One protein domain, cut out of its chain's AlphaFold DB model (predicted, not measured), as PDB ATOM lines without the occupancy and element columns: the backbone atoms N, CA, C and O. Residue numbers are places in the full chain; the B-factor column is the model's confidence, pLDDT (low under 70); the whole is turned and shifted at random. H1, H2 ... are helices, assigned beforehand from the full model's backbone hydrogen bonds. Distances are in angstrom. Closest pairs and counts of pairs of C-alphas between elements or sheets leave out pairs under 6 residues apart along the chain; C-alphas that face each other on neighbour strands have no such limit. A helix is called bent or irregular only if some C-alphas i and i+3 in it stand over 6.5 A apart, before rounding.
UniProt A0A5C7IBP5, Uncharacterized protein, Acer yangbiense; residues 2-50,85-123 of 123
ATOM      1  N   GLY A   2     -40.408 -60.099  27.012       88.25
ATOM      2  CA  GLY A   2     -39.808 -60.792  28.169       88.25
ATOM      3  C   GLY A   2     -40.598 -60.660  29.478       88.25
ATOM      4  O   GLY A   2     -40.673 -61.614  30.239       88.25
ATOM      5  N   TYR A   3     -41.247 -59.514  29.709       93.81
ATOM      6  CA  TYR A   3     -41.991 -59.247  30.945       93.81
ATOM      7  C   TYR A   3     -43.173 -60.210  31.165       93.81
ATOM      8  O   TYR A   3     -43.215 -60.892  32.184       93.81
ATOM      9  N   LEU A   4     -44.080 -60.350  30.188       94.00
ATOM     10  CA  LEU A   4     -45.220 -61.274  30.304       94.00
ATOM     11  C   LEU A   4     -44.781 -62.741  30.396       94.00
ATOM     12  O   LEU A   4     -45.386 -63.516  31.131       94.00
ATOM     13  N   LEU A   5     -43.703 -63.117  29.698       93.56
ATOM     14  CA  LEU A   5     -43.096 -64.440  29.848       93.56
ATOM     15  C   LEU A   5     -42.597 -64.655  31.282       93.56
ATOM     16  O   LEU A   5     -42.865 -65.705  31.853       93.56
ATOM     17  N   SER A   6     -41.914 -63.678  31.883       92.69
ATOM     18  CA  SER A   6     -41.480 -63.755  33.286       92.69
ATOM     19  C   SER A   6     -42.666 -63.913  34.237       92.69
ATOM     20  O   SER A   6     -42.649 -64.808  35.076       92.69
ATOM     21  N   CYS A   7     -43.725 -63.117  34.050       94.62
ATOM     22  CA  CYS A   7     -44.955 -63.226  34.839       94.62
ATOM     23  C   CYS A   7     -45.544 -64.639  34.742       94.62
ATOM     24  O   CYS A   7     -45.928 -65.218  35.753       94.62
ATOM     25  N   ARG A   8     -45.549 -65.236  33.540       94.81
ATOM     26  CA  ARG A   8     -46.039 -66.603  33.326       94.81
ATOM     27  C   ARG A   8     -45.250 -67.653  34.099       94.81
ATOM     28  O   ARG A   8     -45.841 -68.501  34.756       94.81
ATOM     29  N   HIS A   9     -43.922 -67.574  34.078       93.25
ATOM     30  CA  HIS A   9     -43.081 -68.489  34.862       93.25
ATOM     31  C   HIS A   9     -43.295 -68.340  36.377       93.25
ATOM     32  O   HIS A   9     -43.005 -69.265  37.129       93.25
ATOM     33  N   GLN A  10     -43.824 -67.199  36.823       91.88
ATOM     34  CA  GLN A  10     -44.154 -66.913  38.219       91.88
ATOM     35  C   GLN A  10     -45.643 -67.153  38.548       91.88
ATOM     36  O   GLN A  10     -46.119 -66.707  39.595       91.88
ATOM     37  N   GLY A  11     -46.395 -67.839  37.675       92.50
ATOM     38  CA  GLY A  11     -47.822 -68.119  37.875       92.50
ATOM     39  C   GLY A  11     -48.690 -66.861  37.806       92.50
ATOM     40  O   GLY A  11     -49.541 -66.640  38.667       92.50
ATOM     41  N   GLY A  12     -48.413 -65.988  36.835       91.12
ATOM     42  CA  GLY A  12     -49.162 -64.753  36.593       91.12
ATOM     43  C   GLY A  12     -48.912 -63.651  37.622       91.12
ATOM     44  O   GLY A  12     -49.641 -62.664  37.658       91.12
ATOM     45  N   ARG A  13     -47.901 -63.795  38.483       91.88
ATOM     46  CA  ARG A  13     -47.589 -62.807  39.520       91.88
ATOM     47  C   ARG A  13     -46.686 -61.705  38.971       91.88
ATOM     48  O   ARG A  13     -45.738 -61.978  38.243       91.88
ATOM     49  N   SER A  14     -46.994 -60.471  39.356       93.62
ATOM     50  CA  SER A  14     -46.132 -59.302  39.202       93.62
ATOM     51  C   SER A  14     -46.518 -58.263  40.248       93.62
ATOM     52  O   SER A  14     -47.683 -58.151  40.634       93.62
ATOM     53  N   SER A  15     -45.548 -57.485  40.697       93.31
ATOM     54  CA  SER A  15     -45.756 -56.296  41.517       93.31
ATOM     55  C   SER A  15     -45.941 -55.044  40.653       93.31
ATOM     56  O   SER A  15     -45.528 -55.008  39.490       93.31
ATOM     57  N   SER A  16     -46.504 -53.974  41.233       93.00
ATOM     58  CA  SER A  16     -46.570 -52.662  40.568       93.00
ATOM     59  C   SER A  16     -45.173 -52.138  40.214       93.00
ATOM     60  O   SER A  16     -45.005 -51.492  39.186       93.00
ATOM     61  N   GLN A  17     -44.155 -52.441  41.030       91.69
ATOM     62  CA  GLN A  17     -42.775 -52.029  40.761       91.69
ATOM     63  C   GLN A  17     -42.223 -52.700  39.500       91.69
ATOM     64  O   GLN A  17     -41.730 -52.009  38.614       91.69
ATOM     65  N   GLU A  18     -42.368 -54.022  39.380       92.94
ATOM     66  CA  GLU A  18     -41.932 -54.762  38.188       92.94
ATOM     67  C   GLU A  18     -42.666 -54.287  36.928       92.94
ATOM     68  O   GLU A  18     -42.059 -54.159  35.861       92.94
ATOM     69  N   PHE A  19     -43.955 -53.958  37.056       93.12
ATOM     70  CA  PHE A  19     -44.722 -53.359  35.969       93.12
ATOM     71  C   PHE A  19     -44.175 -51.984  35.561       93.12
ATOM     72  O   PHE A  19     -44.009 -51.720  34.367       93.12
ATOM     73  N   TYR A  20     -43.857 -51.110  36.521       91.06
ATOM     74  CA  TYR A  20     -43.271 -49.800  36.228       91.06
ATOM     75  C   TYR A  20     -41.892 -49.901  35.582       91.06
ATOM     76  O   TYR A  20     -41.609 -49.154  34.640       91.06
ATOM     77  N   ASP A  21     -41.057 -50.832  36.039       91.12
ATOM     78  CA  ASP A  21     -39.734 -51.068  35.465       91.12
ATOM     79  C   ASP A  21     -39.860 -51.535  34.009       91.12
ATOM     80  O   ASP A  21     -39.208 -50.990  33.109       91.12
ATOM     81  N   PHE A  22     -40.784 -52.466  33.749       93.12
ATOM     82  CA  PHE A  22     -41.154 -52.862  32.395       93.12
ATOM     83  C   PHE A  22     -41.631 -51.668  31.561       93.12
ATOM     84  O   PHE A  22     -41.138 -51.468  30.450       93.12
ATOM     85  N   LEU A  23     -42.573 -50.873  32.073       90.69
ATOM     86  CA  LEU A  23     -43.166 -49.753  31.345       90.69
ATOM     87  C   LEU A  23     -42.102 -48.709  30.978       90.69
ATOM     88  O   LEU A  23     -42.068 -48.232  29.842       90.69
ATOM     89  N   SER A  24     -41.202 -48.394  31.910       88.00
ATOM     90  CA  SER A  24     -40.092 -47.462  31.706       88.00
ATOM     91  C   SER A  24     -39.158 -47.927  30.584       88.00
ATOM     92  O   SER A  24     -38.884 -47.173  29.637       88.00
ATOM     93  N   GLU A  25     -38.720 -49.189  30.622       90.81
ATOM     94  CA  GLU A  25     -37.845 -49.744  29.586       90.81
ATOM     95  C   GLU A  25     -38.575 -49.906  28.247       90.81
ATOM     96  O   GLU A  25     -38.015 -49.579  27.198       90.81
ATOM     97  N   PHE A  26     -39.849 -50.306  28.254       90.94
ATOM     98  CA  PHE A  26     -40.669 -50.388  27.048       90.94
ATOM     99  C   PHE A  26     -40.787 -49.023  26.358       90.94
ATOM    100  O   PHE A  26     -40.529 -48.901  25.156       90.94
ATOM    101  N   GLN A  27     -41.095 -47.968  27.115       87.75
ATOM    102  CA  GLN A  27     -41.164 -46.603  26.593       87.75
ATOM    103  C   GLN A  27     -39.805 -46.124  26.068       87.75
ATOM    104  O   GLN A  27     -39.727 -45.504  25.007       87.75
ATOM    105  N   LYS A  28     -38.709 -46.417  26.777       87.69
ATOM    106  CA  LYS A  28     -37.344 -46.069  26.355       87.69
ATOM    107  C   LYS A  28     -36.962 -46.746  25.040       87.69
ATOM    108  O   LYS A  28     -36.482 -46.066  24.130       87.69
ATOM    109  N   VAL A  29     -37.196 -48.052  24.914       91.25
ATOM    110  CA  VAL A  29     -36.929 -48.802  23.679       91.25
ATOM    111  C   VAL A  29     -37.791 -48.270  22.532       91.25
ATOM    112  O   VAL A  29     -37.267 -48.044  21.441       91.25
ATOM    113  N   SER A  30     -39.064 -47.968  22.794       90.06
ATOM    114  CA  SER A  30     -39.988 -47.390  21.809       90.06
ATOM    115  C   SER A  30     -39.523 -46.015  21.313       90.06
ATOM    116  O   SER A  30     -39.440 -45.790  20.106       90.06
ATOM    117  N   ARG A  31     -39.106 -45.114  22.219       86.75
ATOM    118  CA  ARG A  31     -38.525 -43.806  21.853       86.75
ATOM    119  C   ARG A  31     -37.251 -43.958  21.024       86.75
ATOM    120  O   ARG A  31     -37.074 -43.252  20.034       86.75
ATOM    121  N   ASN A  32     -36.365 -44.881  21.399       87.81
ATOM    122  CA  ASN A  32     -35.137 -45.146  20.649       87.81
ATOM    123  C   ASN A  32     -35.425 -45.718  19.256       87.81
ATOM    124  O   ASN A  32     -34.726 -45.387  18.298       87.81
ATOM    125  N   PHE A  33     -36.448 -46.563  19.128       91.75
ATOM    126  CA  PHE A  33     -36.907 -47.062  17.839       91.75
ATOM    127  C   PHE A  33     -37.432 -45.922  16.960       91.75
ATOM    128  O   PHE A  33     -36.881 -45.709  15.882       91.75
ATOM    129  N   ALA A  34     -38.383 -45.123  17.452       88.62
ATOM    130  CA  ALA A  34     -38.922 -43.971  16.725       88.62
ATOM    131  C   ALA A  34     -37.824 -42.972  16.322       88.62
ATOM    132  O   ALA A  34     -37.774 -42.519  15.182       88.62
ATOM    133  N   LYS A  35     -36.875 -42.685  17.223       85.56
ATOM    134  CA  LYS A  35     -35.718 -41.832  16.929       85.56
ATOM    135  C   LYS A  35     -34.880 -42.379  15.770       85.56
ATOM    136  O   LYS A  35     -34.503 -41.606  14.897       85.56
ATOM    137  N   ARG A  36     -34.588 -43.685  15.753       88.62
ATOM    138  CA  ARG A  36     -33.829 -44.318  14.659       88.62
ATOM    139  C   ARG A  36     -34.580 -44.248  13.330       88.62
ATOM    140  O   ARG A  36     -33.957 -43.906  12.333       88.62
ATOM    141  N   GLN A  37     -35.893 -44.497  13.336       90.94
ATOM    142  CA  GLN A  37     -36.744 -44.348  12.150       90.94
ATOM    143  C   GLN A  37     -36.671 -42.914  11.607       90.94
ATOM    144  O   GLN A  37     -36.320 -42.708  10.450       90.94
ATOM    145  N   LEU A  38     -36.888 -41.910  12.465       86.44
ATOM    146  CA  LEU A  38     -36.792 -40.498  12.079       86.44
ATOM    147  C   LEU A  38     -35.404 -40.131  11.544       86.44
ATOM    148  O   LEU A  38     -35.308 -39.392  10.570       86.44
ATOM    149  N   THR A  39     -34.324 -40.633  12.151       84.88
ATOM    150  CA  THR A  39     -32.963 -40.427  11.634       84.88
ATOM    151  C   THR A  39     -32.790 -41.021  10.238       84.88
ATOM    152  O   THR A  39     -32.216 -40.355   9.385       84.88
ATOM    153  N   TRP A  40     -33.295 -42.233   9.995       90.62
ATOM    154  CA  TRP A  40     -33.197 -42.887   8.690       90.62
ATOM    155  C   TRP A  40     -33.945 -42.094   7.610       90.62
ATOM    156  O   TRP A  40     -33.323 -41.633   6.657       90.62
ATOM    157  N   PHE A  41     -35.231 -41.794   7.827       89.19
ATOM    158  CA  PHE A  41     -36.041 -41.018   6.878       89.19
ATOM    159  C   PHE A  41     -35.485 -39.611   6.613       89.19
ATOM    160  O   PHE A  41     -35.677 -39.059   5.532       89.19
ATOM    161  N   ARG A  42     -34.793 -38.992   7.584       84.81
ATOM    162  CA  ARG A  42     -34.174 -37.666   7.389       84.81
ATOM    163  C   ARG A  42     -32.992 -37.709   6.437       84.81
ATOM    164  O   ARG A  42     -32.729 -36.711   5.778       84.81
ATOM    165  N   ASN A  43     -32.282 -38.823   6.353       85.31
ATOM    166  CA  ASN A  43     -31.138 -38.921   5.454       85.31
ATOM    167  C   ASN A  43     -31.559 -39.162   3.998       85.31
ATOM    168  O   ASN A  43     -30.765 -38.936   3.094       85.31
ATOM    169  N   GLU A  44     -32.826 -39.503   3.767       89.25
ATOM    170  CA  GLU A  44     -33.396 -39.704   2.439       89.25
ATOM    171  C   GLU A  44     -33.985 -38.393   1.882       89.25
ATOM    172  O   GLU A  44     -34.745 -37.677   2.548       89.25
ATOM    173  N   SER A  45     -33.596 -38.014   0.662       86.38
ATOM    174  CA  SER A  45     -34.043 -36.769   0.007       86.38
ATOM    175  C   SER A  45     -35.413 -36.888  -0.657       86.38
ATOM    176  O   SER A  45     -36.056 -35.868  -0.884       86.38
ATOM    177  N   ILE A  46     -35.869 -38.115  -0.911       88.69
ATOM    178  CA  ILE A  46     -37.131 -38.412  -1.600       88.69
ATOM    179  C   ILE A  46     -38.379 -38.077  -0.768       88.69
ATOM    180  O   ILE A  46     -39.474 -37.993  -1.315       88.69
ATOM    181  N   TYR A  47     -38.237 -37.900   0.550       89.00
ATOM    182  CA  TYR A  47     -39.373 -37.667   1.441       89.00
ATOM    183  C   TYR A  47     -39.647 -36.183   1.679       89.00
ATOM    184  O   TYR A  47     -38.777 -35.420   2.115       89.00
ATOM    185  N   HIS A  48     -40.915 -35.820   1.510       89.44
ATOM    186  CA  HIS A  48     -41.473 -34.546   1.937       89.44
ATOM    187  C   HIS A  48     -41.946 -34.638   3.394       89.44
ATOM    188  O   HIS A  48     -42.668 -35.557   3.770       89.44
ATOM    189  N   TRP A  49     -41.523 -33.686   4.228       90.25
ATOM    190  CA  TRP A  49     -41.783 -33.698   5.670       90.25
ATOM    191  C   TRP A  49     -43.043 -32.907   6.018       90.25
ATOM    192  O   TRP A  49     -43.098 -31.695   5.793       90.25
ATOM    193  N   LEU A  50     -44.023 -33.593   6.610       91.44
ATOM    194  CA  LEU A  50     -45.299 -33.020   7.037       91.44
ATOM    195  C   LEU A  50     -45.350 -32.846   8.554       91.44
ATOM    196  O   LEU A  50     -44.885 -33.696   9.316       91.44
ATOM    197  N   ASN A  85     -34.343 -30.401   9.127       65.62
ATOM    198  CA  ASN A  85     -33.111 -30.207   9.873       65.62
ATOM    199  C   ASN A  85     -33.407 -29.447  11.160       65.62
ATOM    200  O   ASN A  85     -33.583 -28.235  11.143       65.62
ATOM    201  N   LEU A  86     -33.367 -30.153  12.289       61.91
ATOM    202  CA  LEU A  86     -33.262 -29.532  13.609       61.91
ATOM    203  C   LEU A  86     -31.847 -28.955  13.750       61.91
ATOM    204  O   LEU A  86     -30.977 -29.525  14.404       61.91
ATOM    205  N   SER A  87     -31.580 -27.872  13.030       55.25
ATOM    206  CA  SER A  87     -30.276 -27.208  12.984       55.25
ATOM    207  C   SER A  87     -29.965 -26.488  14.299       55.25
ATOM    208  O   SER A  87     -28.804 -26.233  14.631       55.25
ATOM    209  N   ARG A  88     -30.998 -26.196  15.094       60.97
ATOM    210  CA  ARG A  88     -30.865 -25.492  16.362       60.97
ATOM    211  C   ARG A  88     -30.570 -26.501  17.464       60.97
ATOM    212  O   ARG A  88     -31.368 -27.384  17.768       60.97
ATOM    213  N   ARG A  89     -29.425 -26.321  18.134       62.69
ATOM    214  CA  ARG A  89     -29.054 -27.075  19.352       62.69
ATOM    215  C   ARG A  89     -30.190 -27.124  20.382       62.69
ATOM    216  O   ARG A  89     -30.302 -28.115  21.097       62.69
ATOM    217  N   LYS A  90     -31.019 -26.074  20.429       64.56
ATOM    218  CA  LYS A  90     -32.189 -25.958  21.303       64.56
ATOM    219  C   LYS A  90     -33.227 -27.053  21.034       64.56
ATOM    220  O   LYS A  90     -33.594 -27.754  21.966       64.56
ATOM    221  N   ASP A  91     -33.585 -27.300  19.778       66.00
ATOM    222  CA  ASP A  91     -34.631 -28.270  19.429       66.00
ATOM    223  C   ASP A  91     -34.165 -29.715  19.680       66.00
ATOM    224  O   ASP A  91     -34.913 -30.570  20.156       66.00
ATOM    225  N   ILE A  92     -32.878 -29.993  19.433       67.19
ATOM    226  CA  ILE A  92     -32.259 -31.280  19.785       67.19
ATOM    227  C   ILE A  92     -32.252 -31.477  21.304       67.19
ATOM    228  O   ILE A  92     -32.459 -32.596  21.781       67.19
ATOM    229  N   PHE A  93     -31.971 -30.420  22.067       70.94
ATOM    230  CA  PHE A  93     -31.986 -30.471  23.521       70.94
ATOM    231  C   PHE A  93     -33.401 -30.711  24.054       70.94
ATOM    232  O   PHE A  93     -33.568 -31.615  24.865       70.94
ATOM    233  N   GLU A  94     -34.408 -29.998  23.547       70.06
ATOM    234  CA  GLU A  94     -35.818 -30.169  23.924       70.06
ATOM    235  C   GLU A  94     -36.327 -31.590  23.640       70.06
ATOM    236  O   GLU A  94     -36.958 -32.212  24.491       70.06
ATOM    237  N   LEU A  95     -35.964 -32.181  22.500       67.56
ATOM    238  CA  LEU A  95     -36.308 -33.578  22.204       67.56
ATOM    239  C   LEU A  95     -35.597 -34.583  23.119       67.56
ATOM    240  O   LEU A  95     -36.149 -35.640  23.428       67.56
ATOM    241  N   LYS A  96     -34.362 -34.291  23.544       66.94
ATOM    242  CA  LYS A  96     -33.615 -35.141  24.488       66.94
ATOM    243  C   LYS A  96     -34.121 -34.990  25.926       66.94
ATOM    244  O   LYS A  96     -34.061 -35.954  26.698       66.94
ATOM    245  N   SER A  97     -34.581 -33.796  26.293       70.75
ATOM    246  CA  SER A  97     -35.123 -33.488  27.614       70.75
ATOM    247  C   SER A  97     -36.604 -33.835  27.738       70.75
ATOM    248  O   SER A  97     -37.078 -33.968  28.863       70.75
ATOM    249  N   TYR A  98     -37.311 -34.070  26.623       71.69
ATOM    250  CA  TYR A  98     -38.697 -34.519  26.635       71.69
ATOM    251  C   TYR A  98     -38.859 -35.761  27.519       71.69
ATOM    252  O   TYR A  98     -38.189 -36.793  27.364       71.69
ATOM    253  N   ARG A  99     -39.760 -35.640  28.492       70.69
ATOM    254  CA  ARG A  99     -40.185 -36.717  29.379       70.69
ATOM    255  C   ARG A  99     -41.674 -36.908  29.168       70.69
ATOM    256  O   ARG A  99     -42.464 -35.996  29.390       70.69
ATOM    257  N   THR A 100     -42.041 -38.102  28.724       71.44
ATOM    258  CA  THR A 100     -43.439 -38.521  28.654       71.44
ATOM    259  C   THR A 100     -44.018 -38.506  30.062       71.44
ATOM    260  O   THR A 100     -43.476 -39.155  30.954       71.44
ATOM    261  N   GLN A 101     -45.104 -37.762  30.267       75.56
ATOM    262  CA  GLN A 101     -45.838 -37.785  31.529       75.56
ATOM    263  C   GLN A 101     -46.751 -39.009  31.537       75.56
ATOM    264  O   GLN A 101     -47.624 -39.137  30.678       75.56
ATOM    265  N   ASN A 102     -46.544 -39.916  32.490       77.75
ATOM    266  CA  ASN A 102     -47.475 -41.011  32.716       77.75
ATOM    267  C   ASN A 102     -48.745 -40.447  33.365       77.75
ATOM    268  O   ASN A 102     -48.670 -39.870  34.444       77.75
ATOM    269  N   ARG A 103     -49.884 -40.574  32.680       83.31
ATOM    270  CA  ARG A 103     -51.193 -40.090  33.154       83.31
ATOM    271  C   ARG A 103     -52.137 -41.209  33.586       83.31
ATOM    272  O   ARG A 103     -53.226 -40.913  34.053       83.31
ATOM    273  N   HIS A 104     -51.736 -42.461  33.378       82.62
ATOM    274  CA  HIS A 104     -52.594 -43.626  33.589       82.62
ATOM    275  C   HIS A 104     -52.141 -44.485  34.762       82.62
ATOM    276  O   HIS A 104     -52.983 -45.085  35.403       82.62
ATOM    277  N   PHE A 105     -50.836 -44.534  35.045       85.69
ATOM    278  CA  PHE A 105     -50.287 -45.287  36.171       85.69
ATOM    279  C   PHE A 105     -49.483 -44.340  37.066       85.69
ATOM    280  O   PHE A 105     -48.252 -44.320  37.016       85.69
ATOM    281  N   VAL A 106     -50.185 -43.487  37.807       82.88
ATOM    282  CA  VAL A 106     -49.606 -42.461  38.685       82.88
ATOM    283  C   VAL A 106     -49.376 -43.025  40.086       82.88
ATOM    284  O   VAL A 106     -48.326 -42.771  40.676       82.88
ATOM    285  N   SER A 107     -50.321 -43.813  40.596       84.44
ATOM    286  CA  SER A 107     -50.242 -44.483  41.891       84.44
ATOM    287  C   SER A 107     -50.177 -46.005  41.745       84.44
ATOM    288  O   SER A 107     -50.463 -46.570  40.688       84.44
ATOM    289  N   ARG A 108     -49.783 -46.700  42.820       80.56
ATOM    290  CA  ARG A 108     -49.684 -48.171  42.805       80.56
ATOM    291  C   ARG A 108     -51.043 -48.828  42.584       80.56
ATOM    292  O   ARG A 108     -51.090 -49.915  42.009       80.56
ATOM    293  N   GLU A 109     -52.102 -48.170  43.039       88.25
ATOM    294  CA  GLU A 109     -53.493 -48.588  42.903       88.25
ATOM    295  C   GLU A 109     -53.921 -48.582  41.434       88.25
ATOM    296  O   GLU A 109     -54.607 -49.505  41.017       88.25
ATOM    297  N   ASP A 110     -53.409 -47.654  40.619       89.25
ATOM    298  CA  ASP A 110     -53.681 -47.614  39.174       89.25
ATOM    299  C   ASP A 110     -53.170 -48.863  38.426       89.25
ATOM    300  O   ASP A 110     -53.517 -49.104  37.270       89.25
ATOM    301  N   CYS A 111     -52.306 -49.664  39.061       91.38
ATOM    302  CA  CYS A 111     -51.825 -50.917  38.489       91.38
ATOM    303  C   CYS A 111     -52.759 -52.107  38.766       91.38
ATOM    304  O   CYS A 111     -52.500 -53.177  38.222       91.38
ATOM    305  N   SER A 112     -53.806 -51.977  39.592       92.06
ATOM    306  CA  SER A 112     -54.657 -53.115  39.986       92.06
ATOM    307  C   SER A 112     -55.194 -53.875  38.779       92.06
ATOM    308  O   SER A 112     -54.979 -55.079  38.661       92.06
ATOM    309  N   ASP A 113     -55.789 -53.150  37.835       92.38
ATOM    310  CA  ASP A 113     -56.508 -53.737  36.707       92.38
ATOM    311  C   ASP A 113     -55.563 -54.501  35.779       92.38
ATOM    312  O   ASP A 113     -55.873 -55.595  35.300       92.38
ATOM    313  N   ILE A 114     -54.368 -53.948  35.545       93.06
ATOM    314  CA  ILE A 114     -53.377 -54.597  34.687       93.06
ATOM    315  C   ILE A 114     -52.718 -55.784  35.391       93.06
ATOM    316  O   ILE A 114     -52.454 -56.795  34.744       93.06
ATOM    317  N   LEU A 115     -52.477 -55.704  36.702       94.38
ATOM    318  CA  LEU A 115     -51.918 -56.815  37.470       94.38
ATOM    319  C   LEU A 115     -52.915 -57.975  37.571       94.38
ATOM    320  O   LEU A 115     -52.519 -59.126  37.386       94.38
ATOM    321  N   ASP A 116     -54.202 -57.687  37.758       94.94
ATOM    322  CA  ASP A 116     -55.265 -58.694  37.728       94.94
ATOM    323  C   ASP A 116     -55.428 -59.310  36.335       94.94
ATOM    324  O   ASP A 116     -55.579 -60.531  36.201       94.94
ATOM    325  N   TRP A 117     -55.314 -58.506  35.275       95.12
ATOM    326  CA  TRP A 117     -55.292 -59.019  33.907       95.12
ATOM    327  C   TRP A 117     -54.088 -59.939  33.652       95.12
ATOM    328  O   TRP A 117     -54.244 -61.014  33.066       95.12
ATOM    329  N   ILE A 118     -52.890 -59.570  34.123       94.62
ATOM    330  CA  ILE A 118     -51.688 -60.415  34.019       94.62
ATOM    331  C   ILE A 118     -51.905 -61.724  34.775       94.62
ATOM    332  O   ILE A 118     -51.647 -62.792  34.223       94.62
ATOM    333  N   LYS A 119     -52.433 -61.657  35.997       94.44
ATOM    334  CA  LYS A 119     -52.733 -62.834  36.815       94.44
ATOM    335  C   LYS A 119     -53.720 -63.775  36.134       94.44
ATOM    336  O   LYS A 119     -53.527 -64.983  36.163       94.44
ATOM    337  N   THR A 120     -54.745 -63.226  35.491       95.56
ATOM    338  CA  THR A 120     -55.792 -64.015  34.826       95.56
ATOM    339  C   THR A 120     -55.312 -64.636  33.514       95.56
ATOM    340  O   THR A 120     -55.740 -65.726  33.154       95.56
ATOM    341  N   THR A 121     -54.437 -63.949  32.775       93.81
ATOM    342  CA  THR A 121     -54.032 -64.373  31.422       93.81
ATOM    343  C   THR A 121     -52.685 -65.086  31.359       93.81
ATOM    344  O   THR A 121     -52.412 -65.781  30.380       93.81
ATOM    345  N   GLN A 122     -51.817 -64.877  32.350       93.44
ATOM    346  CA  GLN A 122     -50.481 -65.470  32.425       93.44
ATOM    347  C   GLN A 122     -50.322 -66.436  33.609       93.44
ATOM    348  O   GLN A 122     -49.243 -67.004  33.746       93.44
ATOM    349  N   GLY A 123     -51.338 -66.587  34.462       79.12
ATOM    350  CA  GLY A 123     -51.366 -67.549  35.570       79.12
ATOM    351  C   GLY A 123     -51.706 -68.971  35.165       79.12
ATOM    352  O   GLY A 123     -52.208 -69.171  34.036       79.12
TER     353      GLY A 123
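Overview. This is residues 2 to 50 and 85 to 123 of the 123 residues of an uncharacterized protein of Acer yangbiense (UniProt A0A5C7IBP5). One long helix, H2, makes the length of an open, elongated arrangement; at the end where H2 begins, H1 folds back beside it and H4 stands crosswise to it, the last residues of H4 meeting H1. Short helix H3 lies off to the side of H2 without touching any helix, residues 87 to 94 stick out, and residues 98 to 108 lead from H3 back to H4. The printed part has 88 residues with four named helices, in the order H1, H2, H3, H4, and no named strand; the class is all helix. The whole is only just extended, close to loose, with a radius of gyration of the C-alphas of 18.2 A, and it spans 51 by 26 by 18 A.

Along the chain. H1 covers residues 2 to 9, 10.7 A from first to last C-alpha, and begins at C-alpha 2 at (-39.808, -60.792, 28.169). H2 covers residues 16 to 43 and is 40.7 A long, from C-alpha 16 at (-46.570, -52.662, 40.568) to C-alpha 43 at (-31.138, -38.921, 5.454). H3 covers residues 89 to 97, 12.1 A long. H4 covers residues 109 to 122, 20.1 A long, and ends at C-alpha 122 at (-50.481, -65.470, 32.425). H4 is irregular: C-alphas 110 and 113 are 7.2 A apart.

Arrangement. H1 and H2 are close but not clearly touching; their closest C-alphas, those of Tyr 3 and Phe 22, are 6.6 A apart. They run opposite ways at a shallow tilt of 30 degrees. H2, with residues 16 to 19 alone, and H4, with residues 111 to 115 alone, only just touch, with 3 pairs of C-alphas within 8 A. The closest C-alphas of H2 and H4 are those of Ser 16 and Cys 111, 5.9 A apart, and their lines are about perpendicular, at 87 degrees. H4 touches H1 with residues 118 to 122 alone; the closest C-alphas are those of Arg 8 and Gln 122, 4.7 A apart. H1 and H4 run the same way at a steep tilt of 64 degrees. H3 is apart from H1, H2 and H4. In H1, H2 and H3 every O i to N i+4 pair is within hydrogen-bond range; in H4 8 of 10 are.

Size, cuts and confidence. The C-alphas of Gly 11 and Ser 45 are the two farthest apart, at 51.1 A. Residues 51 to 84 are not printed, and C-alphas 50 and 85 are 12.8 A apart across this cut, in the link from H2 to H3. The link from H1 to H2 is short, with 6 residues, and that from H3 to H4 is long, with 11. Residues 87 to 94, of which 89 to 94 belong to H3, stand free. The mean pLDDT of the printed part is 85.5; residues 85 to 92 and 95 to 96 are under 70.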